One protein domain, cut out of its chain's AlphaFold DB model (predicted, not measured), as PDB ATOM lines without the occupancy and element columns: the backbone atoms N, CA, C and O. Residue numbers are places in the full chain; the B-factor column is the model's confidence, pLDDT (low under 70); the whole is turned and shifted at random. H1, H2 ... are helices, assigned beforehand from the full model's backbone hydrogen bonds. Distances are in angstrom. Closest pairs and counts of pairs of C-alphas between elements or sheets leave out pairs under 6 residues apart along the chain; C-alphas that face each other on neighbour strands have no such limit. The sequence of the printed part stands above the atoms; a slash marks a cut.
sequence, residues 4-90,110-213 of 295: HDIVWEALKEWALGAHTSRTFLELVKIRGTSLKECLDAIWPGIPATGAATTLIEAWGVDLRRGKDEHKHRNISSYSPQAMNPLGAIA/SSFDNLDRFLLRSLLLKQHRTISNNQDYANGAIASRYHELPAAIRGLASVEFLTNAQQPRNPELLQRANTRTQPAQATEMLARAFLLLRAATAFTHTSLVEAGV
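This is residues 4 to 90 and 110 to 213 of the 295 residues of an uncharacterized protein of Sphingomonas sp. LH128 (UniProt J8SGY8). The core is a cluster of crossed helices round H4, with the two longest helices, H12 and H7, packing on it but standing apart from each other. H1, H2 and H11 pack on H4 too; the short helices H8 and H10 gather on H7 towards one end of the longest axis, while H6 and the unnamed stretch of residues 79 to 90 lie towards the other, where residues 78 to 83 stick out. The printed part has 191 residues, with twelve named helices, H1 to H12 in order along the chain, and no named strand; its class is all helix. It is compact, with a radius of gyration of the C-alphas of 18.0 A and spans of 56 by 40 by 30 A.

H12, residues 186 to 210, touches H11, residues 172 to 178, with residues 187 to 195 alone, about perpendicular at 84 degrees; the closest C-alphas, of Arg 176 and Glu 188, are 4.8 A apart. With residues 192 to 196 alone it touches the hub H4, residues 49 to 59, at a steep tilt of 53 degrees, opposite ways; the closest C-alphas, of Trp 59 and Arg 192, are 4.9 A apart. H4 touches H2, residues 18 to 27, about perpendicular at 88 degrees, the closest C-alphas being Ser 21 and Thr 53 at 5.3 A. H1, residues 4 to 16, touches H4 with residues 15 to 16 alone and H5, residues 61 to 65, with residues 8 to 12 alone. H7, residues 113 to 132, touches H4 with residues 123 to 130 alone, at a steep tilt of 52 degrees, opposite ways; C-alphas 51 and 127, the closest, are 5.4 A apart. H7 also touches H10, residues 159 to 163, and only just touches H8, residues 141 to 144, with 3 pairs of C-alphas within 8 A. H3, residues 35 to 42, touches H2, while H9, residues 151 to 154, touches no helix. H6, residues 70 to 78, is close to H12 but not clearly touching it. Every O i to N i+4 pair is within hydrogen-bond range in H1, H2, H4, H5, H6, H10, H11 and H12; H3 has 3 of 4, H7 15 of 16, and H8 and H9 are too short for such a pair.

H12 is 35.8 A long, ending at C-alpha 210 (-35.835, -26.442, -35.147); H7 is 27.8 A, H1 18.7 A. H1 begins at C-alpha 4 (-66.409, -24.088, -36.681).

The C-alphas of Met 83 and His 147, the two farthest apart, are 56.1 A apart. Residues 91 to 109 are not printed; C-alphas 90 and 110 are 31.6 A apart across the cut. Of the links printed whole, none is long. Confidence is under 70 in 45 residues, among them 61 to 90.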
ATOM      1  N   HIS A   4     -66.363 -22.699 -36.236       58.25
ATOM      2  CA  HIS A   4     -66.409 -24.088 -36.681       58.25
ATOM      3  C   HIS A   4     -66.263 -24.227 -38.209       58.25
ATOM      4  O   HIS A   4     -65.513 -25.082 -38.662       58.25
ATOM      5  N   ASP A   5     -66.903 -23.365 -39.008       67.44
ATOM      6  CA  ASP A   5     -66.789 -23.406 -40.476       67.44
ATOM      7  C   ASP A   5     -65.361 -23.064 -40.939       67.44
ATOM      8  O   ASP A   5     -64.834 -23.708 -41.841       67.44
ATOM      9  N   ILE A   6     -64.711 -22.097 -40.277       74.44
ATOM     10  CA  ILE A   6     -63.315 -21.706 -40.555       74.44
ATOM     11  C   ILE A   6     -62.356 -22.874 -40.309       74.44
ATOM     12  O   ILE A   6     -61.479 -23.128 -41.129       74.44
ATOM     13  N   VAL A   7     -62.526 -23.589 -39.194       65.69
ATOM     14  CA  VAL A   7     -61.679 -24.739 -38.854       65.69
ATOM     15  C   VAL A   7     -61.824 -25.848 -39.896       65.69
ATOM     16  O   VAL A   7     -60.818 -26.414 -40.318       65.69
ATOM     17  N   TRP A   8     -63.040 -26.132 -40.373       65.88
ATOM     18  CA  TRP A   8     -63.237 -27.167 -41.392       65.88
ATOM     19  C   TRP A   8     -62.657 -26.796 -42.752       65.88
ATOM     20  O   TRP A   8     -62.046 -27.652 -43.389       65.88
ATOM     21  N   GLU A   9     -62.788 -25.541 -43.184       72.25
ATOM     22  CA  GLU A   9     -62.143 -25.093 -44.422       72.25
ATOM     23  C   GLU A   9     -60.612 -25.113 -44.290       72.25
ATOM     24  O   GLU A   9     -59.935 -25.595 -45.192       72.25
ATOM     25  N   ALA A  10     -60.051 -24.721 -43.141       73.00
ATOM     26  CA  ALA A  10     -58.610 -24.820 -42.897       73.00
ATOM     27  C   ALA A  10     -58.103 -26.275 -42.926       73.00
ATOM     28  O   ALA A  10     -57.069 -26.557 -43.529       73.00
ATOM     29  N   LEU A  11     -58.837 -27.220 -42.327       66.19
ATOM     30  CA  LEU A  11     -58.492 -28.648 -42.356       66.19
ATOM     31  C   LEU A  11     -58.632 -29.257 -43.756       66.19
ATOM     32  O   LEU A  11     -57.873 -30.152 -44.128       66.19
ATOM     33  N   LYS A  12     -59.592 -28.771 -44.546       69.19
ATOM     34  CA  LYS A  12     -59.795 -29.185 -45.936       69.19
ATOM     35  C   LYS A  12     -58.679 -28.670 -46.843       69.19
ATOM     36  O   LYS A  12     -58.148 -29.454 -47.625       69.19
ATOM     37  N   GLU A  13     -58.282 -27.408 -46.698       75.44
ATOM     38  CA  GLU A  13     -57.111 -26.849 -47.385       75.44
ATOM     39  C   GLU A  13     -55.825 -27.570 -46.965       75.44
ATOM     40  O   GLU A  13     -55.022 -27.957 -47.815       75.44
ATOM     41  N   TRP A  14     -55.667 -27.862 -45.670       72.31
ATOM     42  CA  TRP A  14     -54.556 -28.672 -45.170       72.31
ATOM     43  C   TRP A  14     -54.517 -30.048 -45.848       72.31
ATOM     44  O   TRP A  14     -53.471 -30.442 -46.354       72.31
ATOM     45  N   ALA A  15     -55.647 -30.751 -45.951       65.88
ATOM     46  CA  ALA A  15     -55.695 -32.091 -46.536       65.88
ATOM     47  C   ALA A  15     -55.441 -32.143 -48.060       65.88
ATOM     48  O   ALA A  15     -55.095 -33.208 -48.572       65.88
ATOM     49  N   LEU A  16     -55.631 -31.033 -48.785       67.31
ATOM     50  CA  LEU A  16     -55.565 -30.971 -50.255       67.31
ATOM     51  C   LEU A  16     -54.332 -30.223 -50.787       67.31
ATOM     52  O   LEU A  16     -53.987 -30.339 -51.966       67.31
ATOM     53  N   GLY A  17     -53.663 -29.448 -49.938       70.31
ATOM     54  CA  GLY A  17     -52.571 -28.580 -50.347       70.31
ATOM     55  C   GLY A  17     -51.325 -29.346 -50.791       70.31
ATOM     56  O   GLY A  17     -50.719 -30.085 -50.018       70.31
ATOM     57  N   ALA A  18     -50.841 -29.067 -52.006       76.75
ATOM     58  CA  ALA A  18     -49.509 -29.498 -52.445       76.75
ATOM     59  C   ALA A  18     -48.392 -28.995 -51.506       76.75
ATOM     60  O   ALA A  18     -47.345 -29.634 -51.386       76.75
ATOM     61  N   HIS A  19     -48.629 -27.864 -50.828       81.69
ATOM     62  CA  HIS A  19     -47.769 -27.358 -49.763       81.69
ATOM     63  C   HIS A  19     -47.743 -28.311 -48.563       81.69
ATOM     64  O   HIS A  19     -46.661 -28.742 -48.183       81.69
ATOM     65  N   THR A  20     -48.902 -28.736 -48.050       79.81
ATOM     66  CA  THR A  20     -48.987 -29.706 -46.949       79.81
ATOM     67  C   THR A  20     -48.292 -31.012 -47.290       79.81
ATOM     68  O   THR A  20     -47.551 -31.535 -46.468       79.81
ATOM     69  N   SER A  21     -48.467 -31.525 -48.510       84.12
ATOM     70  CA  SER A  21     -47.766 -32.732 -48.959       84.12
ATOM     71  C   SER A  21     -46.252 -32.566 -48.939       84.12
ATOM     72  O   SER A  21     -45.544 -33.492 -48.557       84.12
ATOM     73  N   ARG A  22     -45.742 -31.394 -49.325       86.62
ATOM     74  CA  ARG A  22     -44.308 -31.094 -49.261       86.62
ATOM     75  C   ARG A  22     -43.826 -31.014 -47.813       86.62
ATOM     76  O   ARG A  22     -42.900 -31.730 -47.459       86.62
ATOM     77  N   THR A  23     -44.508 -30.227 -46.987       87.06
ATOM     78  CA  THR A  23     -44.203 -30.080 -45.560       87.06
ATOM     79  C   THR A  23     -44.251 -31.427 -44.843       87.06
ATOM     80  O   THR A  23     -43.359 -31.750 -44.075       87.06
ATOM     81  N   PHE A  24     -45.234 -32.274 -45.144       88.31
ATOM     82  CA  PHE A  24     -45.319 -33.627 -44.604       88.31
ATOM     83  C   PHE A  24     -44.100 -34.478 -44.969       88.31
ATOM     84  O   PHE A  24     -43.533 -35.139 -44.102       88.31
ATOM     85  N   LEU A  25     -43.678 -34.452 -46.236       91.38
ATOM     86  CA  LEU A  25     -42.505 -35.201 -46.685       91.38
ATOM     87  C   LEU A  25     -41.200 -34.703 -46.043       91.38
ATOM     88  O   LEU A  25     -40.282 -35.499 -45.861       91.38
ATOM     89  N   GLU A  26     -41.116 -33.416 -45.720       91.50
ATOM     90  CA  GLU A  26     -39.950 -32.786 -45.089       91.50
ATOM     91  C   GLU A  26     -39.908 -33.028 -43.570       91.50
ATOM     92  O   GLU A  26     -38.861 -33.387 -43.032       91.50
ATOM     93  N   LEU A  27     -41.045 -32.875 -42.883       90.31
ATOM     94  CA  LEU A  27     -41.129 -32.948 -41.420       90.31
ATOM     95  C   LEU A  27     -41.233 -34.379 -40.885       90.31
ATOM     96  O   LEU A  27     -40.806 -34.651 -39.764       90.31
ATOM     97  N   VAL A  28     -41.800 -35.323 -41.642       90.38
ATOM     98  CA  VAL A  28     -41.824 -36.722 -41.199       90.38
ATOM     99  C   VAL A  28     -40.459 -37.349 -41.448       90.38
ATOM    100  O   VAL A  28     -40.101 -37.675 -42.581       90.38
ATOM    101  N   LYS A  29     -39.712 -37.531 -40.358       91.75
ATOM    102  CA  LYS A  29     -38.400 -38.177 -40.340       91.75
ATOM    103  C   LYS A  29     -38.493 -39.597 -39.786       91.75
ATOM    104  O   LYS A  29     -39.189 -39.838 -38.800       91.75
ATOM    105  N   ILE A  30     -37.761 -40.506 -40.420       92.38
ATOM    106  CA  ILE A  30     -37.548 -41.899 -40.032       92.38
ATOM    107  C   ILE A  30     -36.069 -42.034 -39.687       92.38
ATOM    108  O   ILE A  30     -35.217 -41.881 -40.565       92.38
ATOM    109  N   ARG A  31     -35.752 -42.278 -38.408       90.00
ATOM    110  CA  ARG A  31     -34.362 -42.349 -37.912       90.00
ATOM    111  C   ARG A  31     -33.505 -41.168 -38.406       90.00
ATOM    112  O   ARG A  31     -32.414 -41.343 -38.944       90.00
ATOM    113  N   GLY A  32     -34.065 -39.960 -38.311       89.19
ATOM    114  CA  GLY A  32     -33.429 -38.706 -38.731       89.19
ATOM    115  C   GLY A  32     -33.479 -38.384 -40.232       89.19
ATOM    116  O   GLY A  32     -33.202 -37.247 -40.592       89.19
ATOM    117  N   THR A  33     -33.873 -39.321 -41.102       93.25
ATOM    118  CA  THR A  33     -34.002 -39.091 -42.555       93.25
ATOM    119  C   THR A  33     -35.444 -38.740 -42.915       93.25
ATOM    120  O   THR A  33     -36.362 -39.493 -42.592       93.25
ATOM    121  N   SER A  34     -35.671 -37.625 -43.603       94.44
ATOM    122  CA  SER A  34     -37.001 -37.226 -44.079       94.44
ATOM    123  C   SER A  34     -37.547 -38.178 -45.151       94.44
ATOM    124  O   SER A  34     -36.804 -38.770 -45.940       94.44
ATOM    125  N   LEU A  35     -38.875 -38.303 -45.243       94.19
ATOM    126  CA  LEU A  35     -39.513 -39.050 -46.334       94.19
ATOM    127  C   LEU A  35     -39.131 -38.488 -47.713       94.19
ATOM    128  O   LEU A  35     -39.014 -39.251 -48.673       94.19
ATOM    129  N   LYS A  36     -38.916 -37.171 -47.804       94.31
ATOM    130  CA  LYS A  36     -38.429 -36.500 -49.011       94.31
ATOM    131  C   LYS A  36     -37.058 -37.029 -49.436       94.31
ATOM    132  O   LYS A  36     -36.908 -37.418 -50.588       94.31
ATOM    133  N   GLU A  37     -36.088 -37.086 -48.525       95.38
ATOM    134  CA  GLU A  37     -34.742 -37.604 -48.820       95.38
ATOM    135  C   GLU A  37     -34.782 -39.065 -49.281       95.38
ATOM    136  O   GLU A  37     -34.112 -39.427 -50.248       95.38
ATOM    137  N   CYS A  38     -35.621 -39.897 -48.655       96.38
ATOM    138  CA  CYS A  38     -35.827 -41.281 -49.085       96.38
ATOM    139  C   CYS A  38     -36.361 -41.380 -50.523       96.38
ATOM    140  O   CYS A  38     -35.935 -42.243 -51.290       96.38
ATOM    141  N   LEU A  39     -37.308 -40.515 -50.893       94.75
ATOM    142  CA  LEU A  39     -37.873 -40.477 -52.242       94.75
ATOM    143  C   LEU A  39     -36.871 -39.951 -53.269       94.75
ATOM    144  O   LEU A  39     -36.749 -40.546 -54.337       94.75
ATOM    145  N   ASP A  40     -36.139 -38.887 -52.940       94.81
ATOM    146  CA  ASP A  40     -35.138 -38.282 -53.821       94.81
ATOM    147  C   ASP A  40     -33.956 -39.225 -54.091       94.81
ATOM    148  O   ASP A  40     -33.400 -39.203 -55.187       94.81
ATOM    149  N   ALA A  41     -33.602 -40.097 -53.140       96.00
ATOM    150  CA  ALA A  41     -32.594 -41.137 -53.356       96.00
ATOM    151  C   ALA A  41     -33.002 -42.110 -54.483       96.00
ATOM    152  O   ALA A  41     -32.193 -42.483 -55.337       96.00
ATOM    153  N   ILE A  42     -34.282 -42.493 -54.540       95.31
ATOM    154  CA  ILE A  42     -34.792 -43.434 -55.550       95.31
ATOM    155  C   ILE A  42     -35.188 -42.721 -56.852       95.31
ATOM    156  O   ILE A  42     -34.972 -43.255 -57.938       95.31
ATOM    157  N   TRP A  43     -35.747 -41.519 -56.779       94.19
ATOM    158  CA  TRP A  43     -36.231 -40.770 -57.941       94.19
ATOM    159  C   TRP A  43     -35.766 -39.310 -57.900       94.19
ATOM    160  O   TRP A  43     -36.582 -38.404 -57.707       94.19
ATOM    161  N   PRO A  44     -34.463 -39.051 -58.108       92.75
ATOM    162  CA  PRO A  44     -33.920 -37.704 -58.023       92.75
ATOM    163  C   PRO A  44     -34.578 -36.785 -59.054       92.75
ATOM    164  O   PRO A  44     -34.663 -37.104 -60.241       92.75
ATOM    165  N   GLY A  45     -35.052 -35.626 -58.593       87.38
ATOM    166  CA  GLY A  45     -35.680 -34.614 -59.444       87.38
ATOM    167  C   GLY A  45     -37.118 -34.924 -59.872       87.38
ATOM    168  O   GLY A  45     -37.704 -34.124 -60.601       87.38
ATOM    169  N   ILE A  46     -37.716 -36.031 -59.414       89.19
ATOM    170  CA  ILE A  46     -39.122 -36.349 -59.685       89.19
ATOM    171  C   ILE A  46     -39.974 -35.943 -58.475       89.19
ATOM    172  O   ILE A  46     -39.811 -36.507 -57.393       89.19
ATOM    173  N   PRO A  47     -40.931 -35.010 -58.627       85.12
ATOM    174  CA  PRO A  47     -41.810 -34.626 -57.531       85.12
ATOM    175  C   PRO A  47     -42.612 -35.819 -56.990       85.12
ATOM    176  O   PRO A  47     -43.306 -36.515 -57.733       85.12
ATOM    177  N   ALA A  48     -42.568 -36.019 -55.674       82.06
ATOM    178  CA  ALA A  48     -43.314 -37.070 -54.975       82.06
ATOM    179  C   ALA A  48     -44.563 -36.558 -54.232       82.06
ATOM    180  O   ALA A  48     -45.225 -37.298 -53.500       82.06
ATOM    181  N   THR A  49     -44.915 -35.283 -54.427       79.81
ATOM    182  CA  THR A  49     -46.063 -34.640 -53.770       79.81
ATOM    183  C   THR A  49     -47.374 -35.360 -54.071       79.81
ATOM    184  O   THR A  49     -48.205 -35.459 -53.181       79.81
ATOM    185  N   GLY A  50     -47.544 -35.935 -55.269       79.38
ATOM    186  CA  GLY A  50     -48.742 -36.703 -55.627       79.38
ATOM    187  C   GLY A  50     -48.942 -37.964 -54.777       79.38
ATOM    188  O   GLY A  50     -50.049 -38.219 -54.299       79.38
ATOM    189  N   ALA A  51     -47.874 -38.730 -54.521       81.50
ATOM    190  CA  ALA A  51     -47.947 -39.922 -53.674       81.50
ATOM    191  C   ALA A  51     -48.327 -39.563 -52.225       81.50
ATOM    192  O   ALA A  51     -49.187 -40.229 -51.629       81.50
ATOM    193  N   ALA A  52     -47.745 -38.478 -51.703       82.56
ATOM    194  CA  ALA A  52     -48.047 -37.930 -50.382       82.56
ATOM    195  C   ALA A  52     -49.472 -37.362 -50.286       82.56
ATOM    196  O   ALA A  52     -50.190 -37.720 -49.356       82.56
ATOM    197  N   THR A  53     -49.930 -36.577 -51.272       81.25
ATOM    198  CA  THR A  53     -51.287 -36.000 -51.300       81.25
ATOM    199  C   THR A  53     -52.333 -37.085 -51.133       81.25
ATOM    200  O   THR A  53     -53.168 -37.009 -50.244       81.25
ATOM    201  N   THR A  54     -52.261 -38.166 -51.906       77.81
ATOM    202  CA  THR A  54     -53.276 -39.217 -51.801       77.81
ATOM    203  C   THR A  54     -53.194 -39.991 -50.467       77.81
ATOM    204  O   THR A  54     -54.165 -40.645 -50.099       77.81
ATOM    205  N   LEU A  55     -52.053 -40.000 -49.757       77.88
ATOM    206  CA  LEU A  55     -51.976 -40.556 -48.392       77.88
ATOM    207  C   LEU A  55     -52.648 -39.612 -47.386       77.88
ATOM    208  O   LEU A  55     -53.540 -40.039 -46.658       77.88
ATOM    209  N   ILE A  56     -52.288 -38.330 -47.415       78.19
ATOM    210  CA  ILE A  56     -52.854 -37.293 -46.541       78.19
ATOM    211  C   ILE A  56     -54.364 -37.173 -46.757       78.19
ATOM    212  O   ILE A  56     -55.125 -37.154 -45.793       78.19
ATOM    213  N   GLU A  57     -54.824 -37.202 -48.007       77.38
ATOM    214  CA  GLU A  57     -56.245 -37.220 -48.346       77.38
ATOM    215  C   GLU A  57     -56.978 -38.417 -47.745       77.38
ATOM    216  O   GLU A  57     -58.143 -38.281 -47.382       77.38
ATOM    217  N   ALA A  58     -56.343 -39.595 -47.689       75.81
ATOM    218  CA  ALA A  58     -56.945 -40.787 -47.098       75.81
ATOM    219  C   ALA A  58     -57.089 -40.637 -45.578       75.81
ATOM    220  O   ALA A  58     -58.112 -41.028 -45.022       75.81
ATOM    221  N   TRP A  59     -56.118 -40.016 -44.911       76.06
ATOM    222  CA  TRP A  59     -56.146 -39.810 -43.460       76.06
ATOM    223  C   TRP A  59     -57.072 -38.658 -43.063       76.06
ATOM    224  O   TRP A  59     -57.807 -38.753 -42.085       76.06
ATOM    225  N   GLY A  60     -57.120 -37.605 -43.878       71.25
ATOM    226  CA  GLY A  60     -57.998 -36.448 -43.710       71.25
ATOM    227  C   GLY A  60     -59.454 -36.683 -44.126       71.25
ATOM    228  O   GLY A  60     -60.249 -35.744 -44.070       71.25
ATOM    229  N   VAL A  61     -59.842 -37.902 -44.538       68.06
ATOM    230  CA  VAL A  61     -61.229 -38.204 -44.948       68.06
ATOM    231  C   VAL A  61     -62.229 -37.850 -43.848       68.06
ATOM    232  O   VAL A  61     -63.236 -37.214 -44.155       68.06
ATOM    233  N   ASP A  62     -61.947 -38.205 -42.593       62.97
ATOM    234  CA  ASP A  62     -62.851 -37.914 -41.470       62.97
ATOM    235  C   ASP A  62     -62.914 -36.429 -41.151       62.97
ATOM    236  O   ASP A  62     -63.970 -35.920 -40.781       62.97
ATOM    237  N   LEU A  63     -61.801 -35.713 -41.335       64.38
ATOM    238  CA  LEU A  63     -61.779 -34.266 -41.164       64.38
ATOM    239  C   LEU A  63     -62.674 -33.599 -42.216       64.38
ATOM    240  O   LEU A  63     -63.450 -32.707 -41.905       64.38
ATOM    241  N   ARG A  64     -62.666 -34.096 -43.455       67.12
ATOM    242  CA  ARG A  64     -63.554 -33.590 -44.510       67.12
ATOM    243  C   ARG A  64     -65.024 -33.935 -44.263       67.12
ATOM    244  O   ARG A  64     -65.898 -33.125 -44.546       67.12
ATOM    245  N   ARG A  65     -65.303 -35.147 -43.781       68.88
ATOM    246  CA  ARG A  65     -66.670 -35.639 -43.544       68.88
ATOM    247  C   ARG A  65     -67.232 -35.231 -42.186       68.88
ATOM    248  O   ARG A  65     -68.396 -35.503 -41.918       68.88
ATOM    249  N   GLY A  66     -66.443 -34.567 -41.338       63.28
ATOM    250  CA  GLY A  66     -66.759 -34.320 -39.931       63.28
ATOM    251  C   GLY A  66     -68.109 -33.644 -39.683       63.28
ATOM    252  O   GLY A  66     -68.754 -33.942 -38.676       63.28
ATOM    253  N   LYS A  67     -68.568 -32.800 -40.617       64.25
ATOM    254  CA  LYS A  67     -69.899 -32.174 -40.579       64.25
ATOM    255  C   LYS A  67     -71.029 -33.165 -40.889       64.25
ATOM    256  O   LYS A  67     -72.026 -33.183 -40.172       64.25
ATOM    257  N   ASP A  68     -70.854 -34.005 -41.904       65.50
ATOM    258  CA  ASP A  68     -71.883 -34.927 -42.407       65.50
ATOM    259  C   ASP A  68     -71.946 -36.237 -41.595       65.50
ATOM    260  O   ASP A  68     -73.004 -36.848 -41.444       65.50
ATOM    261  N   GLU A  69     -70.828 -36.649 -40.993       68.06
ATOM    262  CA  GLU A  69     -70.706 -37.870 -40.185       68.06
ATOM    263  C   GLU A  69     -70.781 -37.609 -38.670       68.06
ATOM    264  O   GLU A  69     -70.581 -38.529 -37.876       68.06
ATOM    265  N   HIS A  70     -71.141 -36.391 -38.240       68.12
ATOM    266  CA  HIS A  70     -71.255 -36.011 -36.822       68.12
ATOM    267  C   HIS A  70     -72.070 -37.021 -35.994       68.12
ATOM    268  O   HIS A  70     -71.674 -37.395 -34.892       68.12
ATOM    269  N   LYS A  71     -73.173 -37.543 -36.547       67.69
ATOM    270  CA  LYS A  71     -74.001 -38.560 -35.878       67.69
ATOM    271  C   LYS A  71     -73.263 -39.892 -35.691       67.69
ATOM    272  O   LYS A  71     -73.359 -40.479 -34.622       67.69
ATOM    273  N   HIS A  72     -72.516 -40.353 -36.692       67.56
ATOM    274  CA  HIS A  72     -71.779 -41.622 -36.641       67.56
ATOM    275  C   HIS A  72     -70.546 -41.530 -35.738       67.56
ATOM    276  O   HIS A  72     -70.261 -42.466 -34.992       67.56
ATOM    277  N   ARG A  73     -69.889 -40.363 -35.716       68.94
ATOM    278  CA  ARG A  73     -68.876 -40.018 -34.711       68.94
ATOM    279  C   ARG A  73     -69.446 -40.070 -33.307       68.94
ATOM    280  O   ARG A  73     -68.890 -40.747 -32.454       68.94
ATOM    281  N   ASN A  74     -70.588 -39.426 -33.086       69.31
ATOM    282  CA  ASN A  74     -71.203 -39.415 -31.767       69.31
ATOM    283  C   ASN A  74     -71.662 -40.810 -31.333       69.31
ATOM    284  O   ASN A  74     -71.494 -41.156 -30.172       69.31
ATOM    285  N   ILE A  75     -72.177 -41.637 -32.247       64.81
ATOM    286  CA  ILE A  75     -72.510 -43.037 -31.950       64.81
ATOM    287  C   ILE A  75     -71.245 -43.818 -31.560       64.81
ATOM    288  O   ILE A  75     -71.247 -44.504 -30.541       64.81
ATOM    289  N   SER A  76     -70.152 -43.648 -32.310       64.56
ATOM    290  CA  SER A  76     -68.878 -44.335 -32.057       64.56
ATOM    291  C   SER A  76     -68.181 -43.867 -30.771       64.56
ATOM    292  O   SER A  76     -67.513 -44.665 -30.124       64.56
ATOM    293  N   SER A  77     -68.338 -42.594 -30.388       61.22
ATOM    294  CA  SER A  77     -67.699 -41.989 -29.209       61.22
ATOM    295  C   SER A  77     -68.545 -42.044 -27.933       61.22
ATOM    296  O   SER A  77     -67.978 -42.093 -26.848       61.22
ATOM    297  N   TYR A  78     -69.879 -42.022 -28.033       52.88
ATOM    298  CA  TYR A  78     -70.775 -41.864 -26.876       52.88
ATOM    299  C   TYR A  78     -71.778 -43.009 -26.682       52.88
ATOM    300  O   TYR A  78     -72.512 -42.999 -25.692       52.88
ATOM    301  N   SER A  79     -71.889 -43.985 -27.590       48.66
ATOM    302  CA  SER A  79     -72.878 -45.065 -27.434       48.66
ATOM    303  C   SER A  79     -72.511 -46.388 -28.115       48.66
ATOM    304  O   SER A  79     -73.260 -46.852 -28.977       48.66
ATOM    305  N   PRO A  80     -71.462 -47.095 -27.659       52.91
ATOM    306  CA  PRO A  80     -71.433 -48.546 -27.783       52.91
ATOM    307  C   PRO A  80     -72.430 -49.142 -26.768       52.91
ATOM    308  O   PRO A  80     -72.054 -49.623 -25.704       52.91
ATOM    309  N   GLN A  81     -73.732 -49.039 -27.046       50.53
ATOM    310  CA  GLN A  81     -74.793 -49.642 -26.226       50.53
ATOM    311  C   GLN A  81     -75.488 -50.755 -27.014       50.53
ATOM    312  O   GLN A  81     -75.503 -50.730 -28.241       50.53
ATOM    313  N   ALA A  82     -76.141 -51.693 -26.320       48.00
ATOM    314  CA  ALA A  82     -76.873 -52.808 -26.935       48.00
ATOM    315  C   ALA A  82     -77.926 -52.378 -27.985       48.00
ATOM    316  O   ALA A  82     -78.295 -53.175 -28.841       48.00
ATOM    317  N   MET A  83     -78.390 -51.121 -27.946       49.56
ATOM    318  CA  MET A  83     -79.358 -50.562 -28.902       49.56
ATOM    319  C   MET A  83     -78.723 -49.867 -30.124       49.56
ATOM    320  O   MET A  83     -79.447 -49.508 -31.046       49.56
ATOM    321  N   ASN A  84     -77.395 -49.701 -30.150       52.62
ATOM    322  CA  ASN A  84     -76.602 -49.230 -31.293       52.62
ATOM    323  C   ASN A  84     -75.289 -50.036 -31.358       52.62
ATOM    324  O   ASN A  84     -74.224 -49.506 -31.031       52.62
ATOM    325  N   PRO A  85     -75.344 -51.335 -31.705       56.34
ATOM    326  CA  PRO A  85     -74.158 -52.177 -31.694       56.34
ATOM    327  C   PRO A  85     -73.141 -51.675 -32.724       56.34
ATOM    328  O   PRO A  85     -73.461 -51.488 -33.899       56.34
ATOM    329  N   LEU A  86     -71.892 -51.496 -32.290       59.59
ATOM    330  CA  LEU A  86     -70.771 -51.442 -33.220       59.59
ATOM    331  C   LEU A  86     -70.688 -52.824 -33.873       59.59
ATOM    332  O   LEU A  86     -70.581 -53.825 -33.172       59.59
ATOM    333  N   GLY A  87     -70.759 -52.899 -35.202       53.91
ATOM    334  CA  GLY A  87     -70.782 -54.170 -35.943       53.91
ATOM    335  C   GLY A  87     -69.495 -55.004 -35.857       53.91
ATOM    336  O   GLY A  87     -69.340 -55.947 -36.624       53.91
ATOM    337  N   ALA A  88     -68.558 -54.652 -34.971       56.53
ATOM    338  CA  ALA A  88     -67.326 -55.389 -34.760       56.53
ATOM    339  C   ALA A  88     -67.573 -56.568 -33.810       56.53
ATOM    340  O   ALA A  88     -67.955 -56.397 -32.653       56.53
ATOM    341  N   ILE A  89     -67.327 -57.773 -34.315       59.94
ATOM    342  CA  ILE A  89     -67.282 -59.003 -33.524       59.94
ATOM    343  C   ILE A  89     -66.022 -58.920 -32.649       59.94
ATOM    344  O   ILE A  89     -64.983 -58.463 -33.130       59.94
ATOM    345  N   ALA A  90     -66.106 -59.339 -31.381       61.25
ATOM    346  CA  ALA A  90     -65.021 -59.213 -30.397       61.25
ATOM    347  C   ALA A  90     -63.615 -59.543 -30.959       61.25
ATOM    348  O   ALA A  90     -62.726 -58.708 -30.803       61.25
ATOM    349  N   SER A 110     -36.083 -45.620 -32.754       83.75
ATOM    350  CA  SER A 110     -37.158 -44.630 -32.930       83.75
ATOM    351  C   SER A 110     -38.445 -45.096 -32.249       83.75
ATOM    352  O   SER A 110     -38.790 -46.278 -32.289       83.75
ATOM    353  N   SER A 111     -39.248 -44.151 -31.762       86.25
ATOM    354  CA  SER A 111     -40.574 -44.404 -31.184       86.25
ATOM    355  C   SER A 111     -41.614 -44.975 -32.161       86.25
ATOM    356  O   SER A 111     -42.703 -45.340 -31.729       86.25
ATOM    357  N   PHE A 112     -41.330 -45.004 -33.471       91.81
ATOM    358  CA  PHE A 112     -42.294 -45.412 -34.505       91.81
ATOM    359  C   PHE A 112     -41.703 -46.288 -35.614       91.81
ATOM    360  O   PHE A 112     -42.285 -46.364 -36.695       91.81
ATOM    361  N   ASP A 113     -40.564 -46.950 -35.396       92.50
ATOM    362  CA  ASP A 113     -39.869 -47.733 -36.434       92.50
ATOM    363  C   ASP A 113     -40.806 -48.685 -37.204       92.50
ATOM    364  O   ASP A 113     -40.766 -48.756 -38.438       92.50
ATOM    365  N   ASN A 114     -41.688 -49.391 -36.483       92.81
ATOM    366  CA  ASN A 114     -42.638 -50.330 -37.070       92.81
ATOM    367  C   ASN A 114     -43.654 -49.644 -37.988       92.81
ATOM    368  O   ASN A 114     -43.877 -50.116 -39.104       92.81
ATOM    369  N   LEU A 115     -44.254 -48.536 -37.563       93.25
ATOM    370  CA  LEU A 115     -45.164 -47.757 -38.399       93.25
ATOM    371  C   LEU A 115     -44.433 -47.109 -39.585       93.25
ATOM    372  O   LEU A 115     -44.900 -47.173 -40.726       93.25
ATOM    373  N   ASP A 116     -43.263 -46.534 -39.326       93.69
ATOM    374  CA  ASP A 116     -42.477 -45.750 -40.273       93.69
ATOM    375  C   ASP A 116     -41.997 -46.584 -41.461       93.69
ATOM    376  O   ASP A 116     -42.109 -46.143 -42.609       93.69
ATOM    377  N   ARG A 117     -41.553 -47.829 -41.237       93.19
ATOM    378  CA  ARG A 117     -41.179 -48.722 -42.347       93.19
ATOM    379  C   ARG A 117     -42.356 -49.005 -43.283       93.19
ATOM    380  O   ARG A 117     -42.180 -49.025 -44.502       93.19
ATOM    381  N   PHE A 118     -43.568 -49.190 -42.751       92.81
ATOM    382  CA  PHE A 118     -44.753 -49.417 -43.585       92.81
ATOM    383  C   PHE A 118     -45.233 -48.137 -44.273       92.81
ATOM    384  O   PHE A 118     -45.728 -48.207 -45.404       92.81
ATOM    385  N   LEU A 119     -45.069 -46.976 -43.632       91.25
ATOM    386  CA  LEU A 119     -45.340 -45.681 -44.247       91.25
ATOM    387  C   LEU A 119     -44.402 -45.434 -45.434       91.25
ATOM    388  O   LEU A 119     -44.877 -45.157 -46.537       91.25
ATOM    389  N   LEU A 120     -43.094 -45.624 -45.232       93.56
ATOM    390  CA  LEU A 120     -42.079 -45.524 -46.279       93.56
ATOM    391  C   LEU A 120     -42.404 -46.458 -47.444       93.56
ATOM    392  O   LEU A 120     -42.476 -46.021 -48.590       93.56
ATOM    393  N   ARG A 121     -42.670 -47.735 -47.155       92.62
ATOM    394  CA  ARG A 121     -43.054 -48.712 -48.176       92.62
ATOM    395  C   ARG A 121     -44.293 -48.269 -48.951       92.62
ATOM    396  O   ARG A 121     -44.292 -48.311 -50.177       92.62
ATOM    397  N   SER A 122     -45.343 -47.829 -48.258       89.44
ATOM    398  CA  SER A 122     -46.585 -47.373 -48.896       89.44
ATOM    399  C   SER A 122     -46.335 -46.190 -49.832       89.44
ATOM    400  O   SER A 122     -46.906 -46.140 -50.921       89.44
ATOM    401  N   LEU A 123     -45.463 -45.267 -49.432       90.88
ATOM    402  CA  LEU A 123     -45.085 -44.099 -50.216       90.88
ATOM    403  C   LEU A 123     -44.242 -44.475 -51.444       90.88
ATOM    404  O   LEU A 123     -44.591 -44.077 -52.555       90.88
ATOM    405  N   LEU A 124     -43.196 -45.289 -51.266       91.88
ATOM    406  CA  LEU A 124     -42.331 -45.755 -52.355       91.88
ATOM    407  C   LEU A 124     -43.117 -46.566 -53.384       91.88
ATOM    408  O   LEU A 124     -43.051 -46.276 -54.576       91.88
ATOM    409  N   LEU A 125     -43.913 -47.544 -52.936       89.25
ATOM    410  CA  LEU A 125     -44.739 -48.345 -53.837       89.25
ATOM    411  C   LEU A 125     -45.683 -47.446 -54.627       89.25
ATOM    412  O   LEU A 125     -45.819 -47.615 -55.830       89.25
ATOM    413  N   LYS A 126     -46.313 -46.463 -53.986       87.62
ATOM    414  CA  LYS A 126     -47.241 -45.554 -54.658       87.62
ATOM    415  C   LYS A 126     -46.558 -44.641 -55.671       87.62
ATOM    416  O   LYS A 126     -47.073 -44.511 -56.777       87.62
ATOM    417  N   GLN A 127     -45.401 -44.076 -55.336       90.12
ATOM    418  CA  GLN A 127     -44.602 -43.286 -56.273       90.12
ATOM    419  C   GLN A 127     -44.178 -44.133 -57.480       90.12
ATOM    420  O   GLN A 127     -44.337 -43.706 -58.624       90.12
ATOM    421  N   HIS A 128     -43.742 -45.373 -57.239       89.88
ATOM    422  CA  HIS A 128     -43.417 -46.329 -58.298       89.88
ATOM    423  C   HIS A 128     -44.612 -46.587 -59.222       89.88
ATOM    424  O   HIS A 128     -44.465 -46.566 -60.440       89.88
ATOM    425  N   ARG A 129     -45.824 -46.753 -58.671       87.06
ATOM    426  CA  ARG A 129     -47.053 -46.906 -59.475       87.06
ATOM    427  C   ARG A 129     -47.311 -45.704 -60.372       87.06
ATOM    428  O   ARG A 129     -47.680 -45.894 -61.527       87.06
ATOM    429  N   THR A 130     -47.122 -44.498 -59.846       86.25
ATOM    430  CA  THR A 130     -47.332 -43.251 -60.586       86.25
ATOM    431  C   THR A 130     -46.339 -43.091 -61.737       86.25
ATOM    432  O   THR A 130     -46.732 -42.634 -62.804       86.25
ATOM    433  N   ILE A 131     -45.079 -43.489 -61.548       86.75
ATOM    434  CA  ILE A 131     -44.021 -43.328 -62.559       86.75
ATOM    435  C   ILE A 131     -44.037 -44.465 -63.587       86.75
ATOM    436  O   ILE A 131     -43.935 -44.224 -64.787       86.75
ATOM    437  N   SER A 132     -44.159 -45.708 -63.125       83.50
ATOM    438  CA  SER A 132     -43.952 -46.914 -63.939       83.50
ATOM    439  C   SER A 132     -45.254 -47.612 -64.342       83.50
ATOM    440  O   SER A 132     -45.211 -48.715 -64.878       83.50
ATOM    441  N   ASN A 133     -46.418 -47.011 -64.069       78.81
ATOM    442  CA  ASN A 133     -47.739 -47.555 -64.401       78.81
ATOM    443  C   ASN A 133     -47.920 -49.030 -63.965       78.81
ATOM    444  O   ASN A 133     -48.322 -49.885 -64.752       78.81
ATOM    445  N   ASN A 134     -47.587 -49.333 -62.703       67.81
ATOM    446  CA  ASN A 134     -47.630 -50.674 -62.089       67.81
ATOM    447  C   ASN A 134     -46.674 -51.741 -62.670       67.81
ATOM    448  O   ASN A 134     -46.823 -52.914 -62.323       67.81
ATOM    449  N   GLN A 135     -45.697 -51.390 -63.509       67.56
ATOM    450  CA  GLN A 135     -44.719 -52.373 -63.989       67.56
ATOM    451  C   GLN A 135     -43.719 -52.769 -62.887       67.56
ATOM    452  O   GLN A 135     -43.246 -51.910 -62.152       67.56
ATOM    453  N   ASP A 136     -43.456 -54.075 -62.778       76.56
ATOM    454  CA  ASP A 136     -42.415 -54.771 -61.998       76.56
ATOM    455  C   ASP A 136     -41.737 -53.995 -60.841       76.56
ATOM    456  O   ASP A 136     -40.815 -53.204 -61.038       76.56
ATOM    457  N   TYR A 137     -42.160 -54.268 -59.601       76.88
ATOM    458  CA  TYR A 137     -41.531 -53.703 -58.398       76.88
ATOM    459  C   TYR A 137     -40.186 -54.349 -58.059       76.88
ATOM    460  O   TYR A 137     -39.325 -53.682 -57.489       76.88
ATOM    461  N   ALA A 138     -40.015 -55.635 -58.379       75.06
ATOM    462  CA  ALA A 138     -38.833 -56.405 -58.007       75.06
ATOM    463  C   ALA A 138     -37.613 -55.987 -58.836       75.06
ATOM    464  O   ALA A 138     -36.506 -55.945 -58.313       75.06
ATOM    465  N   ASN A 139     -37.832 -55.598 -60.094       80.75
ATOM    466  CA  ASN A 139     -36.804 -55.016 -60.964       80.75
ATOM    467  C   ASN A 139     -36.969 -53.496 -61.150       80.75
ATOM    468  O   ASN A 139     -36.383 -52.899 -62.054       80.75
ATOM    469  N   GLY A 140     -37.786 -52.863 -60.305       87.81
ATOM    470  CA  GLY A 140     -38.096 -51.440 -60.369       87.81
ATOM    471  C   GLY A 140     -37.007 -50.536 -59.783       87.81
ATOM    472  O   GLY A 140     -35.992 -50.993 -59.255       87.81
ATOM    473  N   ALA A 141     -37.254 -49.221 -59.820       91.62
ATOM    474  CA  ALA A 141     -36.324 -48.212 -59.297       91.62
ATOM    475  C   ALA A 141     -36.006 -48.406 -57.804       91.62
ATOM    476  O   ALA A 141     -34.872 -48.192 -57.386       91.62
ATOM    477  N   ILE A 142     -36.985 -48.862 -57.010       92.62
ATOM    478  CA  ILE A 142     -36.799 -49.152 -55.581       92.62
ATOM    479  C   ILE A 142     -35.701 -50.205 -55.386       92.62
ATOM    480  O   ILE A 142     -34.825 -50.018 -54.548       92.62
ATOM    481  N   ALA A 143     -35.734 -51.292 -56.162       93.00
ATOM    482  CA  ALA A 143     -34.764 -52.376 -56.056       93.00
ATOM    483  C   ALA A 143     -33.381 -51.949 -56.561       93.00
ATOM    484  O   ALA A 143     -32.381 -52.139 -55.870       93.00
ATOM    485  N   SER A 144     -33.318 -51.323 -57.742       93.56
ATOM    486  CA  SER A 144     -32.047 -50.945 -58.372       93.56
ATOM    487  C   SER A 144     -31.302 -49.847 -57.610       93.56
ATOM    488  O   SER A 144     -30.071 -49.862 -57.557       93.56
ATOM    489  N   ARG A 145     -32.031 -48.933 -56.959       95.44
ATOM    490  CA  ARG A 145     -31.468 -47.794 -56.217       95.44
ATOM    491  C   ARG A 145     -31.561 -47.945 -54.702       95.44
ATOM    492  O   ARG A 145     -31.245 -47.009 -53.979       95.44
ATOM    493  N   TYR A 146     -31.923 -49.125 -54.191       96.19
ATOM    494  CA  TYR A 146     -32.007 -49.385 -52.748       96.19
ATOM    495  C   TYR A 146     -30.728 -48.986 -51.997       96.19
ATOM    496  O   TYR A 146     -30.788 -48.464 -50.888       96.19
ATOM    497  N   HIS A 147     -29.563 -49.200 -52.613       96.75
ATOM    498  CA  HIS A 147     -28.261 -48.866 -52.040       96.75
ATOM    499  C   HIS A 147     -28.016 -47.357 -51.865       96.75
ATOM    500  O   HIS A 147     -27.138 -46.992 -51.086       96.75
ATOM    501  N   GLU A 148     -28.787 -46.507 -52.548       97.25
ATOM    502  CA  GLU A 148     -28.735 -45.045 -52.436       97.25
ATOM    503  C   GLU A 148     -29.518 -44.524 -51.220       97.25
ATOM    504  O   GLU A 148     -29.320 -43.384 -50.803       97.25
ATOM    505  N   LEU A 149     -30.379 -45.352 -50.610       97.06
ATOM    506  CA  LEU A 149     -31.048 -44.993 -49.361       97.06
ATOM    507  C   LEU A 149     -30.032 -44.874 -48.210       97.06
ATOM    508  O   LEU A 149     -29.111 -45.699 -48.102       97.06
ATOM    509  N   PRO A 150     -30.229 -43.919 -47.280       95.75
ATOM    510  CA  PRO A 150     -29.378 -43.789 -46.102       95.75
ATOM    511  C   PRO A 150     -29.263 -45.092 -45.301       95.75
ATOM    512  O   PRO A 150     -30.207 -45.878 -45.203       95.75
ATOM    513  N   ALA A 151     -28.096 -45.328 -44.695       95.00
ATOM    514  CA  ALA A 151     -27.806 -46.575 -43.978       95.00
ATOM    515  C   ALA A 151     -28.820 -46.873 -42.857       95.00
ATOM    516  O   ALA A 151     -29.228 -48.021 -42.697       95.00
ATOM    517  N   ALA A 152     -29.281 -45.841 -42.141       93.06
ATOM    518  CA  ALA A 152     -30.296 -45.971 -41.093       93.06
ATOM    519  C   ALA A 152     -31.628 -46.536 -41.622       93.06
ATOM    520  O   ALA A 152     -32.254 -47.359 -40.951       93.06
ATOM    521  N   ILE A 153     -32.018 -46.145 -42.842       96.25
ATOM    522  CA  ILE A 153     -33.222 -46.622 -43.532       96.25
ATOM    523  C   ILE A 153     -33.036 -48.057 -44.019       96.25
ATOM    524  O   ILE A 153     -33.903 -48.899 -43.793       96.25
ATOM    525  N   ARG A 154     -31.882 -48.370 -44.619       96.00
ATOM    526  CA  ARG A 154     -31.560 -49.741 -45.052       96.00
ATOM    527  C   ARG A 154     -31.479 -50.728 -43.884       96.00
ATOM    528  O   ARG A 154     -31.785 -51.902 -44.053       96.00
ATOM    529  N   GLY A 155     -31.083 -50.258 -42.700       93.56
ATOM    530  CA  GLY A 155     -31.110 -51.048 -41.466       93.56
ATOM    531  C   GLY A 155     -32.510 -51.230 -40.872       93.56
ATOM    532  O   GLY A 155     -32.698 -52.105 -40.034       93.56
ATOM    533  N   LEU A 156     -33.487 -50.412 -41.276       93.81
ATOM    534  CA  LEU A 156     -34.877 -50.501 -40.823       93.81
ATOM    535  C   LEU A 156     -35.736 -51.381 -41.746       93.81
ATOM    536  O   LEU A 156     -36.581 -52.144 -41.276       93.81
ATOM    537  N   ALA A 157     -35.562 -51.247 -43.060       93.81
ATOM    538  CA  ALA A 157     -36.422 -51.870 -44.058       93.81
ATOM    539  C   ALA A 157     -35.593 -52.500 -45.178       93.81
ATOM    540  O   ALA A 157     -34.920 -51.787 -45.918       93.81
ATOM    541  N   SER A 158     -35.688 -53.825 -45.330       94.38
ATOM    542  CA  SER A 158     -34.987 -54.549 -46.392       94.38
ATOM    543  C   SER A 158     -35.571 -54.249 -47.777       94.38
ATOM    544  O   SER A 158     -36.736 -53.854 -47.914       94.38
ATOM    545  N   VAL A 159     -34.784 -54.484 -48.828       93.62
ATOM    546  CA  VAL A 159     -35.245 -54.309 -50.213       93.62
ATOM    547  C   VAL A 159     -36.426 -55.226 -50.533       93.62
ATOM    548  O   VAL A 159     -37.375 -54.798 -51.187       93.62
ATOM    549  N   GLU A 160     -36.432 -56.456 -50.014       91.69
ATOM    550  CA  GLU A 160     -37.524 -57.415 -50.195       91.69
ATOM    551  C   GLU A 160     -38.808 -56.887 -49.562       91.69
ATOM    552  O   GLU A 160     -39.873 -56.943 -50.174       91.69
ATOM    553  N   PHE A 161     -38.712 -56.309 -48.362       91.81
ATOM    554  CA  PHE A 161     -39.856 -55.689 -47.708       91.81
ATOM    555  C   PHE A 161     -40.394 -54.503 -48.519       91.81
ATOM    556  O   PHE A 161     -41.606 -54.390 -48.689       91.81
ATOM    557  N   LEU A 162     -39.525 -53.635 -49.046       91.69
ATOM    558  CA  LEU A 162     -39.939 -52.439 -49.790       91.69
ATOM    559  C   LEU A 162     -40.508 -52.743 -51.186       91.69
ATOM    560  O   LEU A 162     -41.359 -51.995 -51.666       91.69
ATOM    561  N   THR A 163     -40.059 -53.818 -51.835       89.00
ATOM    562  CA  THR A 163     -40.414 -54.155 -53.229       89.00
ATOM    563  C   THR A 163     -41.541 -55.171 -53.345       89.00
ATOM    564  O   THR A 163     -42.252 -55.201 -54.350       89.00
ATOM    565  N   ASN A 164     -41.758 -56.005 -52.331       83.19
ATOM    566  CA  ASN A 164     -42.788 -57.026 -52.402       83.19
ATOM    567  C   ASN A 164     -44.179 -56.376 -52.322       83.19
ATOM    568  O   ASN A 164     -44.642 -55.998 -51.258       83.19
ATOM    569  N   ALA A 165     -44.889 -56.229 -53.440       69.12
ATOM    570  CA  ALA A 165     -46.223 -55.620 -53.439       69.12
ATOM    571  C   ALA A 165     -47.315 -56.514 -52.813       69.12
ATOM    572  O   ALA A 165     -48.411 -56.024 -52.545       69.12
ATOM    573  N   GLN A 166     -47.031 -57.803 -52.592       63.72
ATOM    574  CA  GLN A 166     -48.007 -58.808 -52.158       63.72
ATOM    575  C   GLN A 166     -47.811 -59.258 -50.698       63.72
ATOM    576  O   GLN A 166     -48.784 -59.674 -50.070       63.72
ATOM    577  N   GLN A 167     -46.603 -59.152 -50.123       58.16
ATOM    578  CA  GLN A 167     -46.296 -59.558 -48.741       58.16
ATOM    579  C   GLN A 167     -45.140 -58.766 -48.086       58.16
ATOM    580  O   GLN A 167     -44.294 -58.233 -48.787       58.16
ATOM    581  N   PRO A 168     -45.086 -58.651 -46.745       57.72
ATOM    582  CA  PRO A 168     -46.219 -58.846 -45.846       57.72
ATOM    583  C   PRO A 168     -47.315 -57.836 -46.194       57.72
ATOM    584  O   PRO A 168     -47.012 -56.692 -46.546       57.72
ATOM    585  N   ARG A 169     -48.575 -58.285 -46.165       69.12
ATOM    586  CA  ARG A 169     -49.751 -57.432 -46.382       69.12
ATOM    587  C   ARG A 169     -49.639 -56.233 -45.439       69.12
ATOM    588  O   ARG A 169     -49.232 -56.412 -44.292       69.12
ATOM    589  N   ASN A 170     -49.972 -55.031 -45.917       80.00
ATOM    590  CA  ASN A 170     -50.018 -53.854 -45.045       80.00
ATOM    591  C   ASN A 170     -50.791 -54.203 -43.761       80.00
ATOM    592  O   ASN A 170     -51.818 -54.874 -43.868       80.00
ATOM    593  N   PRO A 171     -50.340 -53.770 -42.577       87.31
ATOM    594  CA  PRO A 171     -51.049 -53.986 -41.327       87.31
ATOM    595  C   PRO A 171     -52.520 -53.600 -41.447       87.31
ATOM    596  O   PRO A 171     -52.871 -52.670 -42.180       87.31
ATOM    597  N   GLU A 172     -53.382 -54.307 -40.723       87.31
ATOM    598  CA  GLU A 172     -54.827 -54.078 -40.754       87.31
ATOM    599  C   GLU A 172     -55.184 -52.609 -40.490       87.31
ATOM    600  O   GLU A 172     -56.006 -52.041 -41.208       87.31
ATOM    601  N   LEU A 173     -54.490 -51.963 -39.549       89.38
ATOM    602  CA  LEU A 173     -54.630 -50.536 -39.261       89.38
ATOM    603  C   LEU A 173     -54.426 -49.678 -40.522       89.38
ATOM    604  O   LEU A 173     -55.284 -48.867 -40.861       89.38
ATOM    605  N   LEU A 174     -53.350 -49.898 -41.286       88.31
ATOM    606  CA  LEU A 174     -53.100 -49.147 -42.525       88.31
ATOM    607  C   LEU A 174     -54.128 -49.447 -43.617       88.31
ATOM    608  O   LEU A 174     -54.458 -48.569 -44.413       88.31
ATOM    609  N   GLN A 175     -54.641 -50.676 -43.679       87.94
ATOM    610  CA  GLN A 175     -55.716 -51.015 -44.611       87.94
ATOM    611  C   GLN A 175     -56.997 -50.249 -44.257       87.94
ATOM    612  O   GLN A 175     -57.549 -49.566 -45.117       87.94
ATOM    613  N   ARG A 176     -57.415 -50.290 -42.985       87.88
ATOM    614  CA  ARG A 176     -58.611 -49.600 -42.480       87.88
ATOM    615  C   ARG A 176     -58.517 -48.083 -42.637       87.88
ATOM    616  O   ARG A 176     -59.508 -47.456 -43.001       87.88
ATOM    617  N   ALA A 177     -57.330 -47.501 -42.460       87.88
ATOM    618  CA  ALA A 177     -57.116 -46.071 -42.672       87.88
ATOM    619  C   ALA A 177     -57.363 -45.625 -44.126       87.88
ATOM    620  O   ALA A 177     -57.742 -44.481 -44.365       87.88
ATOM    621  N   ASN A 178     -57.172 -46.522 -45.099       84.50
ATOM    622  CA  ASN A 178     -57.405 -46.246 -46.518       84.50
ATOM    623  C   ASN A 178     -58.853 -46.518 -46.967       84.50
ATOM    624  O   ASN A 178     -59.230 -46.127 -48.076       84.50
ATOM    625  N   THR A 179     -59.671 -47.167 -46.136       85.19
ATOM    626  CA  THR A 179     -61.074 -47.457 -46.452       85.19
ATOM    627  C   THR A 179     -61.917 -46.178 -46.430       85.19
ATOM    628  O   THR A 179     -61.764 -45.324 -45.559       85.19
ATOM    629  N   ARG A 180     -62.819 -46.031 -47.412       81.31
ATOM    630  CA  ARG A 180     -63.666 -44.835 -47.616       81.31
ATOM    631  C   ARG A 180     -65.173 -45.126 -47.536       81.31
ATOM    632  O   ARG A 180     -65.959 -44.352 -48.087       81.31
ATOM    633  N   THR A 181     -65.564 -46.208 -46.875       79.69
ATOM    634  CA  THR A 181     -66.952 -46.592 -46.536       79.69
ATOM    635  C   THR A 181     -67.747 -45.420 -45.956       79.69
ATOM    636  O   THR A 181     -67.187 -44.507 -45.346       79.69
ATOM    637  N   GLN A 182     -69.057 -45.413 -46.212       77.19
ATOM    638  CA  GLN A 182     -70.000 -44.421 -45.697       77.19
ATOM    639  C   GLN A 182     -71.232 -45.151 -45.141       77.19
ATOM    640  O   GLN A 182     -71.892 -45.855 -45.907       77.19
ATOM    641  N   PRO A 183     -71.551 -45.002 -43.843       74.88
ATOM    642  CA  PRO A 183     -70.770 -44.278 -42.835       74.88
ATOM    643  C   PRO A 183     -69.442 -44.979 -42.505       74.88
ATOM    644  O   PRO A 183     -69.351 -46.207 -42.577       74.88
ATOM    645  N   ALA A 184     -68.422 -44.196 -42.139       77.75
ATOM    646  CA  ALA A 184     -67.168 -44.741 -41.627       77.75
ATOM    647  C   ALA A 184     -67.400 -45.586 -40.361       77.75
ATOM    648  O   ALA A 184     -68.184 -45.221 -39.482       77.75
ATOM    649  N   GLN A 185     -66.703 -46.715 -40.264       79.69
ATOM    650  CA  GLN A 185     -66.705 -47.589 -39.092       79.69
ATOM    651  C   GLN A 185     -65.727 -47.075 -38.034       79.69
ATOM    652  O   GLN A 185     -64.686 -46.505 -38.365       79.69
ATOM    653  N   ALA A 186     -65.998 -47.358 -36.757       79.69
ATOM    654  CA  ALA A 186     -65.171 -46.890 -35.640       79.69
ATOM    655  C   ALA A 186     -63.677 -47.238 -35.798       79.69
ATOM    656  O   ALA A 186     -62.817 -46.391 -35.575       79.69
ATOM    657  N   THR A 187     -63.351 -48.451 -36.255       83.38
ATOM    658  CA  THR A 187     -61.957 -48.888 -36.458       83.38
ATOM    659  C   THR A 187     -61.261 -48.180 -37.619       83.38
ATOM    660  O   THR A 187     -60.048 -47.993 -37.586       83.38
ATOM    661  N   GLU A 188     -61.998 -47.741 -38.638       85.19
ATOM    662  CA  GLU A 188     -61.449 -46.943 -39.740       85.19
ATOM    663  C   GLU A 188     -61.149 -45.518 -39.274       85.19
ATOM    664  O   GLU A 188     -60.104 -44.965 -39.617       85.19
ATOM    665  N   MET A 189     -62.037 -44.957 -38.445       82.50
ATOM    666  CA  MET A 189     -61.840 -43.642 -37.839       82.50
ATOM    667  C   MET A 189     -60.648 -43.637 -36.882       82.50
ATOM    668  O   MET A 189     -59.787 -42.764 -36.965       82.50
ATOM    669  N   LEU A 190     -60.555 -44.651 -36.015       85.44
ATOM    670  CA  LEU A 190     -59.414 -44.844 -35.121       85.44
ATOM    671  C   LEU A 190     -58.116 -45.018 -35.912       85.44
ATOM    672  O   LEU A 190     -57.134 -44.344 -35.623       85.44
ATOM    673  N   ALA A 191     -58.116 -45.841 -36.965       89.12
ATOM    674  CA  ALA A 191     -56.936 -46.040 -37.798       89.12
ATOM    675  C   ALA A 191     -56.423 -44.730 -38.418       89.12
ATOM    676  O   ALA A 191     -55.220 -44.474 -38.405       89.12
ATOM    677  N   ARG A 192     -57.318 -43.875 -38.932       87.69
ATOM    678  CA  ARG A 192     -56.936 -42.551 -39.452       87.69
ATOM    679  C   ARG A 192     -56.451 -41.619 -38.346       87.69
ATOM    680  O   ARG A 192     -55.434 -40.958 -38.537       87.69
ATOM    681  N   ALA A 193     -57.116 -41.606 -37.191       86.19
ATOM    682  CA  ALA A 193     -56.692 -40.820 -36.034       86.19
ATOM    683  C   ALA A 193     -55.282 -41.207 -35.558       86.19
ATOM    684  O   ALA A 193     -54.475 -40.327 -35.271       86.19
ATOM    685  N   PHE A 194     -54.941 -42.496 -35.555       89.44
ATOM    686  CA  PHE A 194     -53.604 -42.969 -35.189       89.44
ATOM    687  C   PHE A 194     -52.521 -42.532 -36.189       89.44
ATOM    688  O   PHE A 194     -51.420 -42.160 -35.788       89.44
ATOM    689  N   LEU A 195     -52.818 -42.489 -37.492       89.38
ATOM    690  CA  LEU A 195     -51.869 -41.952 -38.479       89.38
ATOM    691  C   LEU A 195     -51.710 -40.433 -38.369       89.38
ATOM    692  O   LEU A 195     -50.603 -39.913 -38.520       89.38
ATOM    693  N   LEU A 196     -52.793 -39.725 -38.040       87.38
ATOM    694  CA  LEU A 196     -52.738 -38.301 -37.722       87.38
ATOM    695  C   LEU A 196     -51.940 -38.034 -36.441       87.38
ATOM    696  O   LEU A 196     -51.200 -37.058 -36.414       87.38
ATOM    697  N   LEU A 197     -52.019 -38.907 -35.428       88.50
ATOM    698  CA  LEU A 197     -51.175 -38.831 -34.231       88.50
ATOM    699  C   LEU A 197     -49.692 -38.886 -34.612       88.50
ATOM    700  O   LEU A 197     -48.947 -37.976 -34.264       88.50
ATOM    701  N   ARG A 198     -49.268 -39.878 -35.409       90.12
ATOM    702  CA  ARG A 198     -47.876 -39.970 -35.887       90.12
ATOM    703  C   ARG A 198     -47.428 -38.708 -36.630       90.12
ATOM    704  O   ARG A 198     -46.302 -38.251 -36.419       90.12
ATOM    705  N   ALA A 199     -48.283 -38.166 -37.501       87.31
ATOM    706  CA  ALA A 199     -47.995 -36.947 -38.254       87.31
ATOM    707  C   ALA A 199     -47.876 -35.723 -37.330       87.31
ATOM    708  O   ALA A 199     -46.905 -34.974 -37.426       87.31
ATOM    709  N   ALA A 200     -48.818 -35.555 -36.399       87.19
ATOM    710  CA  ALA A 200     -48.824 -34.470 -35.425       87.19
ATOM    711  C   ALA A 200     -47.589 -34.517 -34.519       87.19
ATOM    712  O   ALA A 200     -46.942 -33.487 -34.321       87.19
ATOM    713  N   THR A 201     -47.206 -35.703 -34.042       88.69
ATOM    714  CA  THR A 201     -45.970 -35.894 -33.283       88.69
ATOM    715  C   THR A 201     -44.746 -35.511 -34.111       88.69
ATOM    716  O   THR A 201     -43.900 -34.776 -33.616       88.69
ATOM    717  N   ALA A 202     -44.658 -35.928 -35.382       88.88
ATOM    718  CA  ALA A 202     -43.519 -35.580 -36.242       88.88
ATOM    719  C   ALA A 202     -43.371 -34.064 -36.428       88.88
ATOM    720  O   ALA A 202     -42.266 -33.526 -36.368       88.88
ATOM    721  N   PHE A 203     -44.495 -33.384 -36.660       88.62
ATOM    722  CA  PHE A 203     -44.526 -31.946 -36.906       88.62
ATOM    723  C   PHE A 203     -44.159 -31.188 -35.634       88.62
ATOM    724  O   PHE A 203     -43.358 -30.257 -35.686       88.62
ATOM    725  N   THR A 204     -44.703 -31.619 -34.495       88.69
ATOM    726  CA  THR A 204     -44.416 -31.031 -33.183       88.69
ATOM    727  C   THR A 204     -42.946 -31.212 -32.823       88.69
ATOM    728  O   THR A 204     -42.269 -30.230 -32.539       88.69
ATOM    729  N   HIS A 205     -42.430 -32.441 -32.914       87.81
ATOM    730  CA  HIS A 205     -41.031 -32.759 -32.625       87.81
ATOM    731  C   HIS A 205     -40.077 -31.961 -33.514       87.81
ATOM    732  O   HIS A 205     -39.206 -31.265 -33.003       87.81
ATOM    733  N   THR A 206     -40.302 -31.960 -34.832       86.75
ATOM    734  CA  THR A 206     -39.436 -31.218 -35.761       86.75
ATOM    735  C   THR A 206     -39.472 -29.716 -35.489       86.75
ATOM    736  O   THR A 206     -38.417 -29.095 -35.448       86.75
ATOM    737  N   SER A 207     -40.651 -29.144 -35.223       87.81
ATOM    738  CA  SER A 207     -40.779 -27.713 -34.905       87.81
ATOM    739  C   SER A 207     -40.042 -27.341 -33.616       87.81
ATOM    740  O   SER A 207     -39.423 -26.284 -33.541       87.81
ATOM    741  N   LEU A 208     -40.094 -28.204 -32.597       89.25
ATOM    742  CA  LEU A 208     -39.395 -27.997 -31.328       89.25
ATOM    743  C   LEU A 208     -37.877 -28.091 -31.508       89.25
ATOM    744  O   LEU A 208     -37.155 -27.197 -31.071       89.25
ATOM    745  N   VAL A 209     -37.400 -29.113 -32.222       88.19
ATOM    746  CA  VAL A 209     -35.974 -29.279 -32.533       88.19
ATOM    747  C   VAL A 209     -35.445 -28.099 -33.354       88.19
ATOM    748  O   VAL A 209     -34.376 -27.573 -33.053       88.19
ATOM    749  N   GLU A 210     -36.196 -27.627 -34.352       87.62
ATOM    750  CA  GLU A 210     -35.835 -26.442 -35.147       87.62
ATOM    751  C   GLU A 210     -35.831 -25.148 -34.319       87.62
ATOM    752  O   GLU A 210     -35.042 -24.244 -34.596       87.62
ATOM    753  N   ALA A 211     -36.652 -25.072 -33.269       90.62
ATOM    754  CA  ALA A 211     -36.629 -23.987 -32.289       90.62
ATOM    755  C   ALA A 211     -35.482 -24.108 -31.261       90.62
ATOM    756  O   ALA A 211     -35.351 -23.244 -30.393       90.62
ATOM    757  N   GLY A 212     -34.646 -25.148 -31.354       90.81
ATOM    758  CA  GLY A 212     -33.512 -25.387 -30.460       90.81
ATOM    759  C   GLY A 212     -33.861 -26.132 -29.171       90.81
ATOM    760  O   GLY A 212     -33.031 -26.169 -28.266       90.81
ATOM    761  N   VAL A 213     -35.058 -26.719 -29.074       90.62
ATOM    762  CA  VAL A 213     -35.468 -27.554 -27.936       90.62
ATOM    763  C   VAL A 213     -34.844 -28.942 -28.071       90.62
ATOM    764  O   VAL A 213     -35.036 -29.635 -29.071       90.62
TER     765      VAL A 213